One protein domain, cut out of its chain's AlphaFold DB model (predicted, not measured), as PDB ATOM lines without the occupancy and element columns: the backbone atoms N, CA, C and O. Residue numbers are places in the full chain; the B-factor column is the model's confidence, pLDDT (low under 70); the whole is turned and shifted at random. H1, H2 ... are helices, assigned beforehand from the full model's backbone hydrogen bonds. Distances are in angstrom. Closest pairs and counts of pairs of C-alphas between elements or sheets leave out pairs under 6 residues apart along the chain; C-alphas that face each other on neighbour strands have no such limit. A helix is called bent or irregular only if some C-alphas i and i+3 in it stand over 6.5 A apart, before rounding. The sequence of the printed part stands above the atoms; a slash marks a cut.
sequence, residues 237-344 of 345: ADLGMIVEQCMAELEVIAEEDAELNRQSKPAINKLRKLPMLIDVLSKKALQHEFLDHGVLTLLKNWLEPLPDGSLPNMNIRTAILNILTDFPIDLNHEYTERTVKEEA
ATOM      1  N   ALA A 237     118.887 310.283 190.453       66.25
ATOM      2  CA  ALA A 237     118.175 309.186 189.793       66.25
ATOM      3  C   ALA A 237     119.155 308.129 189.251       66.25
ATOM      4  O   ALA A 237     118.887 306.940 189.345       66.25
ATOM      5  N   ASP A 238     120.300 308.581 188.737       79.44
ATOM      6  CA  ASP A 238     121.432 307.749 188.322       79.44
ATOM      7  C   ASP A 238     121.947 306.899 189.498       79.44
ATOM      8  O   ASP A 238     121.968 305.676 189.406       79.44
ATOM      9  N   LEU A 239     122.223 307.526 190.653       80.56
ATOM     10  CA  LEU A 239     122.613 306.831 191.887       80.56
ATOM     11  C   LEU A 239     121.583 305.777 192.329       80.56
ATOM     12  O   LEU A 239     121.956 304.638 192.606       80.56
ATOM     13  N   GLY A 240     120.300 306.146 192.352       85.06
ATOM     14  CA  GLY A 240     119.216 305.244 192.740       85.06
ATOM     15  C   GLY A 240     119.116 304.006 191.847       85.06
ATOM     16  O   GLY A 240     118.948 302.911 192.367       85.06
ATOM     17  N   MET A 241     119.319 304.139 190.529       86.88
ATOM     18  CA  MET A 241     119.347 302.984 189.615       86.88
ATOM     19  C   MET A 241     120.532 302.040 189.888       86.88
ATOM     20  O   MET A 241     120.369 300.824 189.788       86.88
ATOM     21  N   ILE A 242     121.712 302.559 190.261       84.81
ATOM     22  CA  ILE A 242     122.860 301.715 190.656       84.81
ATOM     23  C   ILE A 242     122.523 300.934 191.930       84.81
ATOM     24  O   ILE A 242     122.796 299.737 192.019       84.81
ATOM     25  N   VAL A 243     121.933 301.609 192.921       88.69
ATOM     26  CA  VAL A 243     121.581 301.009 194.215       88.69
ATOM     27  C   VAL A 243     120.457 299.981 194.060       88.69
ATOM     28  O   VAL A 243     120.581 298.882 194.597       88.69
ATOM     29  N   GLU A 244     119.431 300.266 193.255       90.19
ATOM     30  CA  GLU A 244     118.369 299.323 192.877       90.19
ATOM     31  C   GLU A 244     118.945 298.083 192.166       90.19
ATOM     32  O   GLU A 244     118.641 296.949 192.543       90.19
ATOM     33  N   GLN A 245     119.862 298.268 191.207       89.06
ATOM     34  CA  GLN A 245     120.542 297.161 190.523       89.06
ATOM     35  C   GLN A 245     121.442 296.341 191.471       89.06
ATOM     36  O   GLN A 245     121.511 295.115 191.342       89.06
ATOM     37  N   CYS A 246     122.101 296.986 192.436       89.81
ATOM     38  CA  CYS A 246     122.904 296.324 193.468       89.81
ATOM     39  C   CYS A 246     122.035 295.472 194.401       89.81
ATOM     40  O   CYS A 246     122.325 294.298 194.635       89.81
ATOM     41  N   MET A 247     120.942 296.061 194.894       91.75
ATOM     42  CA  MET A 247     119.941 295.409 195.735       91.75
ATOM     43  C   MET A 247     119.359 294.174 195.040       91.75
ATOM     44  O   MET A 247     119.344 293.099 195.636       91.75
ATOM     45  N   ALA A 248     118.970 294.303 193.768       92.06
ATOM     46  CA  ALA A 248     118.448 293.198 192.969       92.06
ATOM     47  C   ALA A 248     119.478 292.071 192.765       92.06
ATOM     48  O   ALA A 248     119.127 290.897 192.884       92.06
ATOM     49  N   GLU A 249     120.755 292.388 192.508       91.12
ATOM     50  CA  GLU A 249     121.796 291.354 192.398       91.12
ATOM     51  C   GLU A 249     121.971 290.603 193.728       91.12
ATOM     52  O   GLU A 249     121.989 289.372 193.764       91.12
ATOM     53  N   LEU A 250     122.056 291.336 194.841       91.75
ATOM     54  CA  LEU A 250     122.247 290.773 196.179       91.75
ATOM     55  C   LEU A 250     121.029 289.975 196.678       91.75
ATOM     56  O   LEU A 250     121.200 289.056 197.488       91.75
ATOM     57  N   GLU A 251     119.822 290.299 196.211       93.38
ATOM     58  CA  GLU A 251     118.603 289.524 196.458       93.38
ATOM     59  C   GLU A 251     118.613 288.211 195.663       93.38
ATOM     60  O   GLU A 251     118.466 287.145 196.264       93.38
ATOM     61  N   VAL A 252     118.927 288.253 194.362       93.69
ATOM     62  CA  VAL A 252     119.112 287.041 193.537       93.69
ATOM     63  C   VAL A 252     120.190 286.126 194.131       93.69
ATOM     64  O   VAL A 252     119.976 284.923 194.248       93.69
ATOM     65  N   ILE A 253     121.311 286.679 194.605       92.69
ATOM     66  CA  ILE A 253     122.369 285.920 195.299       92.69
ATOM     67  C   ILE A 253     121.849 285.238 196.582       92.69
ATOM     68  O   ILE A 253     122.312 284.147 196.934       92.69
ATOM     69  N   ALA A 254     120.893 285.848 197.293       92.25
ATOM     70  CA  ALA A 254     120.274 285.245 198.472       92.25
ATOM     71  C   ALA A 254     119.324 284.097 198.103       92.25
ATOM     72  O   ALA A 254     119.381 283.048 198.754       92.25
ATOM     73  N   GLU A 255     118.499 284.278 197.066       92.44
ATOM     74  CA  GLU A 255     117.595 283.249 196.541       92.44
ATOM     75  C   GLU A 255     118.361 282.058 195.946       92.44
ATOM     76  O   GLU A 255     118.035 280.907 196.249       92.44
ATOM     77  N   GLU A 256     119.420 282.308 195.169       92.38
ATOM     78  CA  GLU A 256     120.293 281.268 194.616       92.38
ATOM     79  C   GLU A 256     120.915 280.408 195.718       92.38
ATOM     80  O   GLU A 256     120.812 279.182 195.673       92.38
ATOM     81  N   ASP A 257     121.531 281.024 196.734       92.75
ATOM     82  CA  ASP A 257     122.100 280.271 197.854       92.75
ATOM     83  C   ASP A 257     120.999 279.540 198.651       92.75
ATOM     84  O   ASP A 257     121.230 278.425 199.122       92.75
ATOM     85  N   ALA A 258     119.792 280.098 198.797       90.56
ATOM     86  CA  ALA A 258     118.676 279.417 199.465       90.56
ATOM     87  C   ALA A 258     118.199 278.173 198.687       90.56
ATOM     88  O   ALA A 258     118.027 277.101 199.279       90.56
ATOM     89  N   GLU A 259     118.052 278.271 197.365       92.38
ATOM     90  CA  GLU A 259     117.671 277.151 196.496       92.38
ATOM     91  C   GLU A 259     118.813 276.124 196.349       92.38
ATOM     92  O   GLU A 259     118.555 274.920 196.323       92.38
ATOM     93  N   LEU A 260     120.085 276.546 196.368       92.38
ATOM     94  CA  LEU A 260     121.233 275.632 196.474       92.38
ATOM     95  C   LEU A 260     121.196 274.831 197.784       92.38
ATOM     96  O   LEU A 260     121.334 273.606 197.737       92.38
ATOM     97  N   ASN A 261     120.942 275.477 198.929       91.06
ATOM     98  CA  ASN A 261     120.788 274.783 200.216       91.06
ATOM     99  C   ASN A 261     119.596 273.809 200.197       91.06
ATOM    100  O   ASN A 261     119.732 272.657 200.609       91.06
ATOM    101  N   ARG A 262     118.450 274.217 199.631       90.62
ATOM    102  CA  ARG A 262     117.275 273.349 199.422       90.62
ATOM    103  C   ARG A 262     117.593 272.126 198.547       90.62
ATOM    104  O   ARG A 262     117.061 271.045 198.784       90.62
ATOM    105  N   GLN A 263     118.490 272.275 197.572       92.56
ATOM    106  CA  GLN A 263     119.019 271.189 196.737       92.56
ATOM    107  C   GLN A 263     120.196 270.426 197.385       92.56
ATOM    108  O   GLN A 263     120.808 269.584 196.724       92.56
ATOM    109  N   SER A 264     120.527 270.704 198.654       89.50
ATOM    110  CA  SER A 264     121.679 270.148 199.391       89.50
ATOM    111  C   SER A 264     123.031 270.334 198.676       89.50
ATOM    112  O   SER A 264     123.921 269.483 198.751       89.50
ATOM    113  N   LYS A 265     123.188 271.453 197.962       90.56
ATOM    114  CA  LYS A 265     124.416 271.872 197.271       90.56
ATOM    115  C   LYS A 265     125.150 272.944 198.091       90.56
ATOM    116  O   LYS A 265     124.506 273.683 198.830       90.56
ATOM    117  N   PRO A 266     126.484 273.073 197.952       87.75
ATOM    118  CA  PRO A 266     127.244 274.097 198.661       87.75
ATOM    119  C   PRO A 266     126.879 275.506 198.169       87.75
ATOM    120  O   PRO A 266     127.321 275.938 197.105       87.75
ATOM    121  N   ALA A 267     126.098 276.212 198.980       90.00
ATOM    122  CA  ALA A 267     125.823 277.637 198.860       90.00
ATOM    123  C   ALA A 267     127.093 278.455 199.160       90.00
ATOM    124  O   ALA A 267     127.659 278.371 200.254       90.00
ATOM    125  N   ILE A 268     127.575 279.200 198.164       90.44
ATOM    126  CA  ILE A 268     128.825 279.978 198.231       90.44
ATOM    127  C   ILE A 268     128.697 281.380 197.623       90.44
ATOM    128  O   ILE A 268     129.671 282.138 197.656       90.44
ATOM    129  N   ASN A 269     127.541 281.746 197.066       91.00
ATOM    130  CA  ASN A 269     127.394 282.993 196.318       91.00
ATOM    131  C   ASN A 269     127.319 284.192 197.278       91.00
ATOM    132  O   ASN A 269     128.063 285.159 197.082       91.00
ATOM    133  N   LYS A 270     126.603 284.075 198.410       91.69
ATOM    134  CA  LYS A 270     126.647 285.071 199.498       91.69
ATOM    135  C   LYS A 270     128.064 285.241 200.050       91.69
ATOM    136  O   LYS A 270     128.500 286.365 200.261       91.69
ATOM    137  N   LEU A 271     128.828 284.155 200.217       91.12
ATOM    138  CA  LEU A 271     130.227 284.224 200.680       91.12
ATOM    139  C   LEU A 271     131.163 284.923 199.681       91.12
ATOM    140  O   LEU A 271     132.093 285.608 200.105       91.12
ATOM    141  N   ARG A 272     130.932 284.766 198.373       91.56
ATOM    142  CA  ARG A 272     131.721 285.417 197.312       91.56
ATOM    143  C   ARG A 272     131.437 286.910 197.185       91.56
ATOM    144  O   ARG A 272     132.369 287.667 196.934       91.56
ATOM    145  N   LYS A 273     130.180 287.324 197.357       90.81
ATOM    146  CA  LYS A 273     129.746 288.727 197.238       90.81
ATOM    147  C   LYS A 273     129.757 289.497 198.565       90.81
ATOM    148  O   LYS A 273     129.687 290.721 198.547       90.81
ATOM    149  N   LEU A 274     129.972 288.823 199.700       92.06
ATOM    150  CA  LEU A 274     130.153 289.456 201.014       92.06
ATOM    151  C   LEU A 274     131.206 290.591 201.046       92.06
ATOM    152  O   LEU A 274     130.920 291.604 201.675       92.06
ATOM    153  N   PRO A 275     132.384 290.504 200.386       91.38
ATOM    154  CA  PRO A 275     133.352 291.606 200.384       91.38
ATOM    155  C   PRO A 275     132.824 292.858 199.671       91.38
ATOM    156  O   PRO A 275     133.029 293.964 200.158       91.38
ATOM    157  N   MET A 276     132.096 292.672 198.563       88.75
ATOM    158  CA  MET A 276     131.433 293.751 197.823       88.75
ATOM    159  C   MET A 276     130.347 294.408 198.684       88.75
ATOM    160  O   MET A 276     130.291 295.628 198.774       88.75
ATOM    161  N   LEU A 277     129.533 293.598 199.374       90.25
ATOM    162  CA  LEU A 277     128.508 294.071 200.308       90.25
ATOM    163  C   LEU A 277     129.112 294.911 201.448       90.25
ATOM    164  O   LEU A 277     128.562 295.951 201.794       90.25
ATOM    165  N   ILE A 278     130.239 294.478 202.026       90.38
ATOM    166  CA  ILE A 278     130.929 295.223 203.091       90.38
ATOM    167  C   ILE A 278     131.430 296.574 202.574       90.38
ATOM    168  O   ILE A 278     131.177 297.589 203.218       90.38
ATOM    169  N   ASP A 279     132.114 296.598 201.428       89.25
ATOM    170  CA  ASP A 279     132.656 297.835 200.858       89.25
ATOM    171  C   ASP A 279     131.539 298.846 200.554       89.25
ATOM    172  O   ASP A 279     131.517 299.948 201.110       89.25
ATOM    173  N   VAL A 280     130.545 298.413 199.774       88.31
ATOM    174  CA  VAL A 280     129.424 299.237 199.305       88.31
ATOM    175  C   VAL A 280     128.559 299.771 200.453       88.31
ATOM    176  O   VAL A 280     128.080 300.900 200.371       88.31
ATOM    177  N   LEU A 281     128.391 299.019 201.548       87.81
ATOM    178  CA  LEU A 281     127.612 299.473 202.710       87.81
ATOM    179  C   LEU A 281     128.447 300.222 203.769       87.81
ATOM    180  O   LEU A 281     127.882 300.941 204.595       87.81
ATOM    181  N   SER A 282     129.781 300.133 203.741       88.44
ATOM    182  CA  SER A 282     130.651 300.969 204.594       88.44
ATOM    183  C   SER A 282     130.665 302.452 204.177       88.44
ATOM    184  O   SER A 282     130.976 303.334 204.983       88.44
ATOM    185  N   LYS A 283     130.293 302.716 202.918       87.12
ATOM    186  CA  LYS A 283     130.301 304.017 202.241       87.12
ATOM    187  C   LYS A 283     129.165 304.926 202.709       87.12
ATOM    188  O   LYS A 283     128.010 304.796 202.298       87.12
ATOM    189  N   LYS A 284     129.493 305.859 203.607       85.44
ATOM    190  CA  LYS A 284     128.532 306.732 204.304       85.44
ATOM    191  C   LYS A 284     127.750 307.669 203.386       85.44
ATOM    192  O   LYS A 284     126.647 308.060 203.765       85.44
ATOM    193  N   ALA A 285     128.258 308.009 202.200       82.56
ATOM    194  CA  ALA A 285     127.486 308.769 201.215       82.56
ATOM    195  C   ALA A 285     126.326 307.946 200.625       82.56
ATOM    196  O   ALA A 285     125.311 308.517 200.228       82.56
ATOM    197  N   LEU A 286     126.461 306.615 200.597       83.12
ATOM    198  CA  LEU A 286     125.497 305.685 200.002       83.12
ATOM    199  C   LEU A 286     124.483 305.135 201.016       83.12
ATOM    200  O   LEU A 286     123.389 304.741 200.624       83.12
ATOM    201  N   GLN A 287     124.818 305.118 202.312       86.50
ATOM    202  CA  GLN A 287     123.992 304.497 203.362       86.50
ATOM    203  C   GLN A 287     122.537 304.997 203.391       86.50
ATOM    204  O   GLN A 287     121.638 304.194 203.621       86.50
ATOM    205  N   HIS A 288     122.282 306.284 203.119       85.81
ATOM    206  CA  HIS A 288     120.914 306.820 203.058       85.81
ATOM    207  C   HIS A 288     120.137 306.299 201.839       85.81
ATOM    208  O   HIS A 288     118.994 305.885 201.992       85.81
ATOM    209  N   GLU A 289     120.758 306.253 200.657       88.19
ATOM    210  CA  GLU A 289     120.137 305.707 199.441       88.19
ATOM    211  C   GLU A 289     119.834 304.208 199.648       88.19
ATOM    212  O   GLU A 289     118.712 303.762 199.430       88.19
ATOM    213  N   PHE A 290     120.774 303.431 200.200       89.44
ATOM    214  CA  PHE A 290     120.532 302.025 200.557       89.44
ATOM    215  C   PHE A 290     119.412 301.834 201.599       89.44
ATOM    216  O   PHE A 290     118.673 300.851 201.519       89.44
ATOM    217  N   LEU A 291     119.255 302.745 202.566       89.12
ATOM    218  CA  LEU A 291     118.122 302.720 203.501       89.12
ATOM    219  C   LEU A 291     116.790 302.994 202.788       89.12
ATOM    220  O   LEU A 291     115.833 302.255 203.023       89.12
ATOM    221  N   ASP A 292     116.746 303.977 201.887       88.31
ATOM    222  CA  ASP A 292     115.549 304.341 201.116       88.31
ATOM    223  C   ASP A 292     115.105 303.205 200.169       88.31
ATOM    224  O   ASP A 292     113.907 302.942 200.046       88.31
ATOM    225  N   HIS A 293     116.052 302.459 199.579       88.69
ATOM    226  CA  HIS A 293     115.783 301.233 198.797       88.69
ATOM    227  C   HIS A 293     115.601 299.965 199.656       88.69
ATOM    228  O   HIS A 293     115.426 298.870 199.124       88.69
ATOM    229  N   GLY A 294     115.602 300.075 200.989       89.19
ATOM    230  CA  GLY A 294     115.201 298.984 201.885       89.19
ATOM    231  C   GLY A 294     116.263 297.915 202.172       89.19
ATOM    232  O   GLY A 294     115.900 296.772 202.466       89.19
ATOM    233  N   VAL A 295     117.560 298.261 202.164       90.81
ATOM    234  CA  VAL A 295     118.690 297.337 202.441       90.81
ATOM    235  C   VAL A 295     118.520 296.495 203.713       90.81
ATOM    236  O   VAL A 295     118.967 295.352 203.767       90.81
ATOM    237  N   LEU A 296     117.822 297.004 204.731       91.50
ATOM    238  CA  LEU A 296     117.562 296.273 205.976       91.50
ATOM    239  C   LEU A 296     116.720 295.001 205.752       91.50
ATOM    240  O   LEU A 296     116.928 294.004 206.444       91.50
ATOM    241  N   THR A 297     115.823 294.993 204.761       91.62
ATOM    242  CA  THR A 297     115.027 293.813 204.372       91.62
ATOM    243  C   THR A 297     115.908 292.746 203.720       91.62
ATOM    244  O   THR A 297     115.806 291.565 204.054       91.62
ATOM    245  N   LEU A 298     116.832 293.171 202.855       92.44
ATOM    246  CA  LEU A 298     117.830 292.305 202.229       92.44
ATOM    247  C   LEU A 298     118.790 291.712 203.275       92.44
ATOM    248  O   LEU A 298     118.993 290.499 203.309       92.44
ATOM    249  N   LEU A 299     119.330 292.537 204.178       92.44
ATOM    250  CA  LEU A 299     120.215 292.082 205.257       92.44
ATOM    251  C   LEU A 299     119.494 291.145 206.239       92.44
ATOM    252  O   LEU A 299     120.096 290.171 206.696       92.44
ATOM    253  N   LYS A 300     118.197 291.368 206.507       92.19
ATOM    254  CA  LYS A 300     117.343 290.413 207.230       92.19
ATOM    255  C   LYS A 300     117.279 289.069 206.498       92.19
ATOM    256  O   LYS A 300     117.553 288.055 207.127       92.19
ATOM    257  N   ASN A 301     116.977 289.049 205.197       91.88
ATOM    258  CA  ASN A 301     116.928 287.817 204.391       91.88
ATOM    259  C   ASN A 301     118.295 287.090 204.363       91.88
ATOM    260  O   ASN A 301     118.379 285.870 204.490       91.88
ATOM    261  N   TRP A 302     119.406 287.833 204.303       93.31
ATOM    262  CA  TRP A 302     120.755 287.259 204.400       93.31
ATOM    263  C   TRP A 302     121.080 286.645 205.778       93.31
ATOM    264  O   TRP A 302     121.941 285.760 205.835       93.31
ATOM    265  N   LEU A 303     120.416 287.090 206.854       93.31
ATOM    266  CA  LEU A 303     120.549 286.586 208.230       93.31
ATOM    267  C   LEU A 303     119.492 285.540 208.634       93.31
ATOM    268  O   LEU A 303     119.695 284.849 209.637       93.31
ATOM    269  N   GLU A 304     118.387 285.429 207.897       92.31
ATOM    270  CA  GLU A 304     117.288 284.501 208.183       92.31
ATOM    271  C   GLU A 304     117.792 283.039 208.148       92.31
ATOM    272  O   GLU A 304     118.687 282.718 207.353       92.31
ATOM    273  N   PRO A 305     117.297 282.135 209.024       89.94
ATOM    274  CA  PRO A 305     117.645 280.722 208.942       89.94
ATOM    275  C   PRO A 305     117.333 280.156 207.553       89.94
ATOM    276  O   PRO A 305     116.292 280.429 206.956       89.94
ATOM    277  N   LEU A 306     118.261 279.343 207.059       87.94
ATOM    278  CA  LEU A 306     118.170 278.623 205.797       87.94
ATOM    279  C   LEU A 306     116.966 277.654 205.821       87.94
ATOM    280  O   LEU A 306     116.475 277.302 206.896       87.94
ATOM    281  N   PRO A 307     116.491 277.157 204.661       82.00
ATOM    282  CA  PRO A 307     115.349 276.234 204.596       82.00
ATOM    283  C   PRO A 307     115.564 274.876 205.299       82.00
ATOM    284  O   PRO A 307     114.619 274.096 205.408       82.00
ATOM    285  N   ASP A 308     116.776 274.584 205.783       84.12
ATOM    286  CA  ASP A 308     117.109 273.442 206.646       84.12
ATOM    287  C   ASP A 308     117.063 273.769 208.159       84.12
ATOM    288  O   ASP A 308     117.314 272.900 208.994       84.12
ATOM    289  N   GLY A 309     116.743 275.016 208.522       85.56
ATOM    290  CA  GLY A 309     116.756 275.539 209.890       85.56
ATOM    291  C   GLY A 309     118.137 275.971 210.396       85.56
ATOM    292  O   GLY A 309     118.247 276.416 211.542       85.56
ATOM    293  N   SER A 310     119.197 275.858 209.589       87.75
ATOM    294  CA  SER A 310     120.540 276.290 209.981       87.75
ATOM    295  C   SER A 310     120.702 277.810 209.867       87.75
ATOM    296  O   SER A 310     120.109 278.466 209.015       87.75
ATOM    297  N   LEU A 311     121.522 278.406 210.736       89.50
ATOM    298  CA  LEU A 311     121.872 279.823 210.612       89.50
ATOM    299  C   LEU A 311     122.970 280.019 209.552       89.50
ATOM    300  O   LEU A 311     123.917 279.226 209.522       89.50
ATOM    301  N   PRO A 312     122.931 281.113 208.766       89.75
ATOM    302  CA  PRO A 312     123.946 281.414 207.756       89.75
ATOM    303  C   PRO A 312     125.363 281.476 208.344       89.75
ATOM    304  O   PRO A 312     125.554 281.668 209.548       89.75
ATOM    305  N   ASN A 313     126.372 281.296 207.483       92.50
ATOM    306  CA  ASN A 313     127.780 281.166 207.871       92.50
ATOM    307  C   ASN A 313     128.243 282.286 208.826       92.50
ATOM    308  O   ASN A 313     127.921 283.453 208.612       92.50
ATOM    309  N   MET A 314     129.041 281.938 209.847       92.56
ATOM    310  CA  MET A 314     129.521 282.882 210.869       92.56
ATOM    311  C   MET A 314     130.111 284.165 210.266       92.56
ATOM    312  O   MET A 314     129.796 285.248 210.746       92.56
ATOM    313  N   ASN A 315     130.889 284.062 209.184       92.56
ATOM    314  CA  ASN A 315     131.523 285.214 208.542       92.56
ATOM    315  C   ASN A 315     130.486 286.196 207.970       92.56
ATOM    316  O   ASN A 315     130.655 287.402 208.112       92.56
ATOM    317  N   ILE A 316     129.396 285.681 207.381       93.12
ATOM    318  CA  ILE A 316     128.267 286.494 206.898       93.12
ATOM    319  C   ILE A 316     127.597 287.186 208.087       93.12
ATOM    320  O   ILE A 316     127.397 288.397 208.057       93.12
ATOM    321  N   ARG A 317     127.301 286.435 209.160       94.12
ATOM    322  CA  ARG A 317     126.631 286.984 210.350       94.12
ATOM    323  C   ARG A 317     127.447 288.096 211.001       94.12
ATOM    324  O   ARG A 317     126.911 289.171 211.238       94.12
ATOM    325  N   THR A 318     128.735 287.868 211.254       93.88
ATOM    326  CA  THR A 318     129.625 288.871 211.856       93.88
ATOM    327  C   THR A 318     129.775 290.101 210.960       93.88
ATOM    328  O   THR A 318     129.684 291.215 211.461       93.88
ATOM    329  N   ALA A 319     129.942 289.927 209.645       92.62
ATOM    330  CA  ALA A 319     130.028 291.053 208.718       92.62
ATOM    331  C   ALA A 319     128.749 291.910 208.718       92.62
ATOM    332  O   ALA A 319     128.835 293.121 208.896       92.62
ATOM    333  N   ILE A 320     127.569 291.294 208.589       92.56
ATOM    334  CA  ILE A 320     126.295 292.029 208.562       92.56
ATOM    335  C   ILE A 320     126.003 292.697 209.910       92.56
ATOM    336  O   ILE A 320     125.577 293.847 209.930       92.56
ATOM    337  N   LEU A 321     126.262 292.027 211.037       92.56
ATOM    338  CA  LEU A 321     126.050 292.621 212.362       92.56
ATOM    339  C   LEU A 321     126.985 293.814 212.625       92.56
ATOM    340  O   LEU A 321     126.556 294.784 213.249       92.56
ATOM    341  N   ASN A 322     128.216 293.789 212.102       92.12
ATOM    342  CA  ASN A 322     129.111 294.947 212.154       92.12
ATOM    343  C   ASN A 322     128.547 296.108 211.315       92.12
ATOM    344  O   ASN A 322     128.382 297.203 211.841       92.12
ATOM    345  N   ILE A 323     128.154 295.854 210.058       90.12
ATOM    346  CA  ILE A 323     127.536 296.864 209.174       90.12
ATOM    347  C   ILE A 323     126.304 297.498 209.845       90.12
ATOM    348  O   ILE A 323     126.194 298.719 209.905       90.12
ATOM    349  N   LEU A 324     125.408 296.685 210.414       89.50
ATOM    350  CA  LEU A 324     124.211 297.159 211.123       89.50
ATOM    351  C   LEU A 324     124.521 297.961 212.400       89.50
ATOM    352  O   LEU A 324     123.659 298.705 212.860       89.50
ATOM    353  N   THR A 325     125.725 297.828 212.965       88.19
ATOM    354  CA  THR A 325     126.192 298.628 214.111       88.19
ATOM    355  C   THR A 325     126.755 299.985 213.665       88.19
ATOM    356  O   THR A 325     126.621 300.968 214.388       88.19
ATOM    357  N   ASP A 326     127.353 300.053 212.470       84.00
ATOM    358  CA  ASP A 326     127.927 301.279 211.892       84.00
ATOM    359  C   ASP A 326     126.902 302.154 211.137       84.00
ATOM    360  O   ASP A 326     127.194 303.315 210.823       84.00
ATOM    361  N   PHE A 327     125.716 301.618 210.826       82.69
ATOM    362  CA  PHE A 327     124.658 302.334 210.105       82.69
ATOM    363  C   PHE A 327     123.954 303.397 210.973       82.69
ATOM    364  O   PHE A 327     123.585 303.115 212.116       82.69
ATOM    365  N   PRO A 328     123.643 304.586 210.419       76.00
ATOM    366  CA  PRO A 328     122.787 305.580 211.060       76.00
ATOM    367  C   PRO A 328     121.308 305.159 210.967       76.00
ATOM    368  O   PRO A 328     120.515 305.762 210.248       76.00
ATOM    369  N   ILE A 329     120.930 304.094 211.679       71.00
ATOM    370  CA  ILE A 329     119.532 303.657 211.787       71.00
ATOM    371  C   ILE A 329     118.804 304.620 212.735       71.00
ATOM    372  O   ILE A 329     118.723 304.384 213.941       71.00
ATOM    373  N   ASP A 330     118.284 305.720 212.185       63.53
ATOM    374  CA  ASP A 330     117.511 306.726 212.921       63.53
ATOM    375  C   ASP A 330     116.135 306.173 213.344       63.53
ATOM    376  O   ASP A 330     115.081 306.510 212.797       63.53
ATOM    377  N   LEU A 331     116.143 305.348 214.398       58.12
ATOM    378  CA  LEU A 331     114.952 304.835 215.089       58.12
ATOM    379  C   LEU A 331     113.958 305.958 215.441       58.12
ATOM    380  O   LEU A 331     112.754 305.730 215.505       58.12
ATOM    381  N   ASN A 332     114.444 307.190 215.615       52.16
ATOM    382  CA  ASN A 332     113.624 308.360 215.904       52.16
ATOM    383  C   ASN A 332     112.632 308.731 214.790       52.16
ATOM    384  O   ASN A 332     111.612 309.344 215.111       52.16
ATOM    385  N   HIS A 333     112.881 308.403 213.515       51.38
ATOM    386  CA  HIS A 333     112.064 308.939 212.412       51.38
ATOM    387  C   HIS A 333     110.603 308.449 212.471       51.38
ATOM    388  O   HIS A 333     109.675 309.212 212.211       51.38
ATOM    389  N   GLU A 334     110.379 307.212 212.929       50.38
ATOM    390  CA  GLU A 334     109.037 306.651 213.143       50.38
ATOM    391  C   GLU A 334     108.426 306.968 214.524       50.38
ATOM    392  O   GLU A 334     107.205 306.910 214.689       50.38
ATOM    393  N   TYR A 335     109.240 307.297 215.531       49.31
ATOM    394  CA  TYR A 335     108.754 307.580 216.891       49.31
ATOM    395  C   TYR A 335     108.378 309.057 217.063       49.31
ATOM    396  O   TYR A 335     107.330 309.360 217.635       49.31
ATOM    397  N   THR A 336     109.172 309.973 216.499       47.56
ATOM    398  CA  THR A 336     108.942 311.426 216.590       47.56
ATOM    399  C   THR A 336     107.618 311.827 215.936       47.56
ATOM    400  O   THR A 336     106.899 312.667 216.463       47.56
ATOM    401  N   GLU A 337     107.239 311.188 214.824       49.88
ATOM    402  CA  GLU A 337     105.952 311.436 214.158       49.88
ATOM    403  C   GLU A 337     104.729 310.854 214.888       49.88
ATOM    404  O   GLU A 337     103.601 311.210 214.531       49.88
ATOM    405  N   ARG A 338     104.912 309.970 215.878       50.44
ATOM    406  CA  ARG A 338     103.816 309.452 216.715       50.44
ATOM    407  C   ARG A 338     103.632 310.309 217.966       50.44
ATOM    408  O   ARG A 338     102.519 310.767 218.211       50.44
ATOM    409  N   THR A 339     104.714 310.631 218.677       49.19
ATOM    410  CA  THR A 339     104.647 311.445 219.906       49.19
ATOM    411  C   THR A 339     104.062 312.837 219.659       49.19
ATOM    412  O   THR A 339     103.155 313.242 220.380       49.19
ATOM    413  N   VAL A 340     104.452 313.531 218.580       56.53
ATOM    414  CA  VAL A 340     103.877 314.856 218.238       56.53
ATOM    415  C   VAL A 340     102.410 314.814 217.788       56.53
ATOM    416  O   VAL A 340     101.805 315.868 217.594       56.53
ATOM    417  N   LYS A 341     101.831 313.622 217.590       55.59
ATOM    418  CA  LYS A 341     100.398 313.435 217.301       55.59
ATOM    419  C   LYS A 341      99.606 313.023 218.542       55.59
ATOM    420  O   LYS A 341      98.432 313.362 218.615       55.59
ATOM    421  N   GLU A 342     100.232 312.362 219.518       53.38
ATOM    422  CA  GLU A 342      99.628 312.102 220.836       53.38
ATOM    423  C   GLU A 342      99.683 313.325 221.770       53.38
ATOM    424  O   GLU A 342      98.738 313.544 222.514       53.38
ATOM    425  N   GLU A 343     100.705 314.187 221.684       54.22
ATOM    426  CA  GLU A 343     100.745 315.464 222.433       54.22
ATOM    427  C   GLU A 343      99.850 316.576 221.831       54.22
ATOM    428  O   GLU A 343      99.842 317.707 222.323       54.22
ATOM    429  N   ALA A 344      99.100 316.281 220.762       53.06
ATOM    430  CA  ALA A 344      98.298 317.249 220.003       53.06
ATOM    431  C   ALA A 344      96.773 316.998 220.051       53.06
ATOM    432  O   ALA A 344      96.040 317.586 219.246       53.06
TER     433      ALA A 344
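What this domain is: This is residues 237 to 344 of the 345 residues of the protein "TFIIS N-terminal domain-containing protein" of Asparagus officinalis (UniProt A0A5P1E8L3). Four helices, H1, H2, H5 and H4, stand side by side round a four-cornered bundle, each touching the next; the short H3 crosses one end of it, and residues 330 to 344, with H6, stick out as a free arm. H1 is the longest helix; H1 and H4 run one way, H2 and H5 the other. The printed part has 108 residues with six named helices, H1 to H6 in order, and no named strand, so the class is all helix. The whole is loose, with a radius of gyration of the C-alphas of 16.2 A, and elongated, spanning 57 by 34 by 21 A, the arm adding to its length.

How they stand to each other: Start at H1, residues 237 to 262, the hub, which touches three helices. With its residues 250 to 257 alone it touches H2, residues 269 to 282, in a helical hairpin at a shallow tilt of 30 degrees, opposite ways; the closest C-alphas, of Ile 253 and Asn 269, are 5.9 A apart. H3, residues 287 to 292, only just touches H1, with 3 pairs of C-alphas within 8 A, the closest being Val 243 and Phe 290 at 6.5 A, and is about perpendicular to it at 81 degrees. H4, residues 295 to 303, touches H1 the same way at a shallow tilt of 15 degrees, closest at the C-alphas of Ala 254 and Trp 302, 6.3 A. H5, residues 314 to 326, forms a helical hairpin with H4 at 26 degrees, closest at the C-alphas of Leu 303 and Arg 317, 6.5 A. H5 also touches H2, the same way at 16 degrees, with the C-alphas of Leu 274 and Ile 316 6.9 A apart. H1 and H5 are apart. Packing is mostly aligned: 4 of 5 touching pairs are at a shallow tilt. H6, residues 332 to 342, touches no helix. In H1, H3, H4 and H5 every O i to N i+4 pair is within hydrogen-bond range; in H2 8 of 10 are, in H6 4 of 7.

Where its parts are: Find C-alpha 237 at (118.175, 309.186, 189.793); from there H1 runs 37.1 A to C-alpha 262 at (117.275, 273.349, 199.422). H2 is 20.1 A long and irregular, with C-alphas 272 and 275 7.1 A apart. H3 is 8.7 A, H4 12.4 A and H5 18.5 A long. H6 runs 15.3 A to C-alpha 342 at (99.628, 312.102, 220.836).

The domain as a whole: Look to the C-alphas of Lys 265 and Ala 344, the two farthest apart, at 57.1 A. Without residues 330 to 344, the body spans 40 by 25 by 19 A. The printed part has no cut and no long link. The mean pLDDT of the printed part is 84.1; residue 237 and residues 330 to 344 are under 70.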